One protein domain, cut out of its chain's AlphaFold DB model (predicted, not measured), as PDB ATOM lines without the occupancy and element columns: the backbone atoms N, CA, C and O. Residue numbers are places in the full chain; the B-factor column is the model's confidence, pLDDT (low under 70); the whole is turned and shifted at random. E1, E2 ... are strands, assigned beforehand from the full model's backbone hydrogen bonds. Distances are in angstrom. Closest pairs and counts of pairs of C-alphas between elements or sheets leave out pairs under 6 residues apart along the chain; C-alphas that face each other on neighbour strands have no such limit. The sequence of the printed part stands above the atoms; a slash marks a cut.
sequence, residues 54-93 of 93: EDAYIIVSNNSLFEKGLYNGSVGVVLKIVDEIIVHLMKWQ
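What this domain is: This is residues 54 to 93 of the 93 residues of an uncharacterized protein of Diversispora epigaea (UniProt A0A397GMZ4). The printed part has little regular structure: a small sheet of three short strands, E1 to E3, forms a meander, each strand the antiparallel neighbour of the one before, with wide loops, residues 60 to 74 and 79 to 88, joining them. The 40 residues printed include no named helix; the sheet's order is E1, E2, E3, and the class is all strand, though only 10 residues are in named elements. The whole is compact, with a radius of gyration of the C-alphas of 9.8 A and spans of 22 by 22 by 14 A.

Where its parts are: E2, residues 75 to 78, is 10.2 A long. E1, residues 57 to 59, begins at C-alpha 57 (41.771, -35.251, -44.005). E3, residues 89 to 91, ends at C-alpha 91 (45.505, -25.209, -44.220).

How they stand to each other: E1 and E2, a hairpin, are antiparallel at 134 degrees, with N 58 and O 76 2.9 A apart, within hydrogen-bond range. E2 and E3, also a hairpin, have no such pair; C-alphas 76 and 90 face each other at 5.1 A. E1 and E3 are apart.

The domain as a whole: The C-alphas farthest apart, of Asp 83 and Gln 93, are 27.9 A apart. The printed part has no cut. The link from E1 to E2 is long. Residues 83 to 93 have pLDDT under 70.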
ATOM      1  N   GLU A  54      33.650 -34.693 -39.819       86.56
ATOM      2  CA  GLU A  54      34.596 -33.933 -39.000       86.56
ATOM      3  C   GLU A  54      35.862 -34.760 -38.728       86.56
ATOM      4  O   GLU A  54      35.820 -35.992 -38.648       86.56
ATOM      5  N   ASP A  55      36.994 -34.067 -38.680       85.75
ATOM      6  CA  ASP A  55      38.351 -34.606 -38.572       85.75
ATOM      7  C   ASP A  55      38.858 -35.405 -39.789       85.75
ATOM      8  O   ASP A  55      39.996 -35.880 -39.788       85.75
ATOM      9  N   ALA A  56      38.080 -35.521 -40.872       85.81
ATOM     10  CA  ALA A  56      38.571 -36.130 -42.106       85.81
ATOM     11  C   ALA A  56      39.649 -35.255 -42.766       85.81
ATOM     12  O   ALA A  56      39.454 -34.056 -42.983       85.81
ATOM     13  N   TYR A  57      40.766 -35.875 -43.147       88.44
ATOM     14  CA  TYR A  57      41.771 -35.251 -44.005       88.44
ATOM     15  C   TYR A  57      41.290 -35.254 -45.452       88.44
ATOM     16  O   TYR A  57      40.869 -36.291 -45.968       88.44
ATOM     17  N   ILE A  58      41.395 -34.112 -46.125       86.12
ATOM     18  CA  ILE A  58      41.023 -33.979 -47.531       86.12
ATOM     19  C   ILE A  58      42.111 -33.283 -48.340       86.12
ATOM     20  O   ILE A  58      42.937 -32.537 -47.808       86.12
ATOM     21  N   ILE A  59      42.057 -33.498 -49.653       87.94
ATOM     22  CA  ILE A  59      42.862 -32.788 -50.642       87.94
ATOM     23  C   ILE A  59      41.907 -32.051 -51.576       87.94
ATOM     24  O   ILE A  59      40.981 -32.643 -52.131       87.94
ATOM     25  N   VAL A  60      42.134 -30.756 -51.760       85.44
ATOM     26  CA  VAL A  60      41.414 -29.951 -52.749       85.44
ATOM     27  C   VAL A  60      41.870 -30.380 -54.143       85.44
ATOM     28  O   VAL A  60      43.059 -30.332 -54.435       85.44
ATOM     29  N   SER A  61      40.943 -30.786 -55.009       82.94
ATOM     30  CA  SER A  61      41.253 -31.322 -56.346       82.94
ATOM     31  C   SER A  61      41.083 -30.317 -57.493       82.94
ATOM     32  O   SER A  61      41.420 -30.619 -58.637       82.94
ATOM     33  N   ASN A  62      40.565 -29.114 -57.225       82.94
ATOM     34  CA  ASN A  62      40.343 -28.081 -58.239       82.94
ATOM     35  C   ASN A  62      40.732 -26.680 -57.735       82.94
ATOM     36  O   ASN A  62      40.979 -26.473 -56.553       82.94
ATOM     37  N   ASN A  63      40.783 -25.703 -58.642       85.00
ATOM     38  CA  ASN A  63      41.182 -24.323 -58.331       85.00
ATOM     39  C   ASN A  63      39.993 -23.355 -58.210       85.00
ATOM     40  O   ASN A  63      40.166 -22.148 -58.350       85.00
ATOM     41  N   SER A  64      38.778 -23.848 -57.956       83.06
ATOM     42  CA  SER A  64      37.591 -22.979 -57.843       83.06
ATOM     43  C   SER A  64      37.673 -21.985 -56.675       83.06
ATOM     44  O   SER A  64      37.017 -20.948 -56.693       83.06
ATOM     45  N   LEU A  65      38.512 -22.278 -55.677       82.50
ATOM     46  CA  LEU A  65      38.714 -21.470 -54.474       82.50
ATOM     47  C   LEU A  65      40.089 -20.775 -54.448       82.50
ATOM     48  O   LEU A  65      40.586 -20.437 -53.372       82.50
ATOM     49  N   PHE A  66      40.683 -20.527 -55.621       84.75
ATOM     50  CA  PHE A  66      42.009 -19.910 -55.759       84.75
ATOM     51  C   PHE A  66      42.128 -18.575 -55.006       84.75
ATOM     52  O   PHE A  66      43.073 -18.378 -54.245       84.75
ATOM     53  N   GLU A  67      41.129 -17.696 -55.136       87.81
ATOM     54  CA  GLU A  67      41.069 -16.390 -54.450       87.81
ATOM     55  C   GLU A  67      40.993 -16.508 -52.918       87.81
ATOM     56  O   GLU A  67      41.323 -15.575 -52.191       87.81
ATOM     57  N   LYS A  68      40.580 -17.674 -52.406       83.31
ATOM     58  CA  LYS A  68      40.581 -17.988 -50.969       83.31
ATOM     59  C   LYS A  68      41.890 -18.648 -50.514       83.31
ATOM     60  O   LYS A  68      41.979 -19.092 -49.373       83.31
ATOM     61  N   GLY A  69      42.895 -18.739 -51.390       84.94
ATOM     62  CA  GLY A  69      44.192 -19.357 -51.107       84.94
ATOM     63  C   GLY A  69      44.173 -20.888 -51.076       84.94
ATOM     64  O   GLY A  69      45.093 -21.491 -50.515       84.94
ATOM     65  N   LEU A  70      43.133 -21.509 -51.645       84.88
ATOM     66  CA  LEU A  70      42.994 -22.959 -51.776       84.88
ATOM     67  C   LEU A  70      43.253 -23.367 -53.227       84.88
ATOM     68  O   LEU A  70      42.523 -22.997 -54.146       84.88
ATOM     69  N   TYR A  71      44.307 -24.151 -53.404       88.62
ATOM     70  CA  TYR A  71      44.792 -24.626 -54.693       88.62
ATOM     71  C   TYR A  71      44.591 -26.132 -54.811       88.62
ATOM     72  O   TYR A  71      44.550 -26.829 -53.794       88.62
ATOM     73  N   ASN A  72      44.565 -26.649 -56.035       87.75
ATOM     74  CA  ASN A  72      44.680 -28.080 -56.268       87.75
ATOM     75  C   ASN A  72      45.932 -28.632 -55.552       87.75
ATOM     76  O   ASN A  72      47.018 -28.062 -55.665       87.75
ATOM     77  N   GLY A  73      45.759 -29.701 -54.778       84.94
ATOM     78  CA  GLY A  73      46.778 -30.284 -53.908       84.94
ATOM     79  C   GLY A  73      46.822 -29.704 -52.490       84.94
ATOM     80  O   GLY A  73      47.565 -30.218 -51.657       84.94
ATOM     81  N   SER A  74      46.032 -28.670 -52.174       86.06
ATOM     82  CA  SER A  74      45.953 -28.147 -50.802       86.06
ATOM     83  C   SER A  74      45.343 -29.191 -49.877       86.06
ATOM     84  O   SER A  74      44.277 -29.731 -50.171       86.06
ATOM     85  N   VAL A  75      46.005 -29.436 -48.749       86.06
ATOM     86  CA  VAL A  75      45.564 -30.391 -47.731       86.06
ATOM     87  C   VAL A  75      44.880 -29.643 -46.595       86.06
ATOM     88  O   VAL A  75      45.354 -28.588 -46.161       86.06
ATOM     89  N   GLY A  76      43.783 -30.202 -46.095       86.50
ATOM     90  CA  GLY A  76      43.115 -29.686 -44.909       86.50
ATOM     91  C   GLY A  76      42.354 -30.750 -44.138       86.50
ATOM     92  O   GLY A  76      42.278 -31.904 -44.552       86.50
ATOM     93  N   VAL A  77      41.802 -30.334 -43.004       85.00
ATOM     94  CA  VAL A  77      40.947 -31.155 -42.141       85.00
ATOM     95  C   VAL A  77      39.548 -30.551 -42.121       85.00
ATOM     96  O   VAL A  77      39.412 -29.326 -42.041       85.00
ATOM     97  N   VAL A  78      38.523 -31.396 -42.213       84.88
ATOM     98  CA  VAL A  78      37.117 -30.992 -42.097       84.88
ATOM     99  C   VAL A  78      36.824 -30.617 -40.648       84.88
ATOM    100  O   VAL A  78      36.872 -31.468 -39.769       84.88
ATOM    101  N   LEU A  79      36.506 -29.347 -40.396       83.56
ATOM    102  CA  LEU A  79      36.184 -28.878 -39.041       83.56
ATOM    103  C   LEU A  79      34.701 -29.001 -38.694       83.56
ATOM    104  O   LEU A  79      34.354 -29.201 -37.540       83.56
ATOM    105  N   LYS A  80      33.838 -28.787 -39.688       80.44
ATOM    106  CA  LYS A  80      32.383 -28.805 -39.545       80.44
ATOM    107  C   LYS A  80      31.741 -28.956 -40.917       80.44
ATOM    108  O   LYS A  80      32.273 -28.442 -41.906       80.44
ATOM    109  N   ILE A  81      30.587 -29.608 -40.954       77.44
ATOM    110  CA  ILE A  81      29.723 -29.702 -42.133       77.44
ATOM    111  C   ILE A  81      28.478 -28.845 -41.869       77.44
ATOM    112  O   ILE A  81      27.857 -28.955 -40.814       77.44
ATOM    113  N   VAL A  82      28.145 -27.950 -42.799       78.25
ATOM    114  CA  VAL A  82      26.963 -27.074 -42.722       78.25
ATOM    115  C   VAL A  82      26.116 -27.224 -43.986       78.25
ATOM    116  O   VAL A  82      26.658 -27.513 -45.058       78.25
ATOM    117  N   ASP A  83      24.800 -27.032 -43.865       60.12
ATOM    118  CA  ASP A  83      23.869 -27.143 -44.995       60.12
ATOM    119  C   ASP A  83      24.177 -26.105 -46.095       60.12
ATOM    120  O   ASP A  83      24.625 -24.995 -45.812       60.12
ATOM    121  N   GLU A  84      23.975 -26.512 -47.356       52.94
ATOM    122  CA  GLU A  84      24.490 -25.888 -48.600       52.94
ATOM    123  C   GLU A  84      26.025 -25.959 -48.805       52.94
ATOM    124  O   GLU A  84      26.616 -25.169 -49.539       52.94
ATOM    125  N   ILE A  85      26.652 -26.992 -48.219       53.69
ATOM    126  CA  ILE A  85      28.023 -27.501 -48.444       53.69
ATOM    127  C   ILE A  85      29.089 -26.398 -48.487       53.69
ATOM    128  O   ILE A  85      29.782 -26.174 -49.483       53.69
ATOM    129  N   ILE A  86      29.284 -25.752 -47.341       51.72
ATOM    130  CA  ILE A  86      30.491 -24.971 -47.075       51.72
ATOM    131  C   ILE A  86      31.422 -25.835 -46.224       51.72
ATOM    132  O   ILE A  86      31.199 -26.023 -45.031       51.72
ATOM    133  N   VAL A  87      32.479 -26.380 -46.834       56.03
ATOM    134  CA  VAL A  87      33.511 -27.128 -46.101       56.03
ATOM    135  C   VAL A  87      34.546 -26.145 -45.559       56.03
ATOM    136  O   VAL A  87      35.254 -25.484 -46.322       56.03
ATOM    137  N   HIS A  88      34.644 -26.044 -44.233       54.09
ATOM    138  CA  HIS A  88      35.674 -25.246 -43.573       54.09
ATOM    139  C   HIS A  88      36.961 -26.059 -43.434       54.09
ATOM    140  O   HIS A  88      36.976 -27.092 -42.764       54.09
ATOM    141  N   LEU A  89      38.032 -25.568 -44.062       53.94
ATOM    142  CA  LEU A  89      39.342 -26.214 -44.080       53.94
ATOM    143  C   LEU A  89      40.365 -25.401 -43.306       53.94
ATOM    144  O   LEU A  89      40.480 -24.188 -43.483       53.94
ATOM    145  N   MET A  90      41.163 -26.101 -42.508       49.09
ATOM    146  CA  MET A  90      42.410 -25.567 -41.980       49.09
ATOM    147  C   MET A  90      43.553 -25.954 -42.918       49.09
ATOM    148  O   MET A  90      43.756 -27.135 -43.185       49.09
ATOM    149  N   LYS A  91      44.300 -24.968 -43.422       48.44
ATOM    150  CA  LYS A  91      45.505 -25.209 -44.220       48.44
ATOM    151  C   LYS A  91      46.624 -25.714 -43.310       48.44
ATOM    152  O   LYS A  91      46.971 -25.035 -42.345       48.44
ATOM    153  N   TRP A  92      47.201 -26.865 -43.639       43.69
ATOM    154  CA  TRP A  92      48.451 -27.317 -43.023       43.69
ATOM    155  C   TRP A  92      49.626 -26.478 -43.560       43.69
ATOM    156  O   TRP A  92      49.730 -26.286 -44.776       43.69
ATOM    157  N   GLN A  93      50.444 -25.920 -42.658       42.12
ATOM    158  CA  GLN A  93      51.670 -25.172 -42.981       42.12
ATOM    159  C   GLN A  93      52.880 -26.095 -43.062       42.12
ATOM    160  O   GLN A  93      52.950 -27.034 -42.241       42.12
TER     161      GLN A  93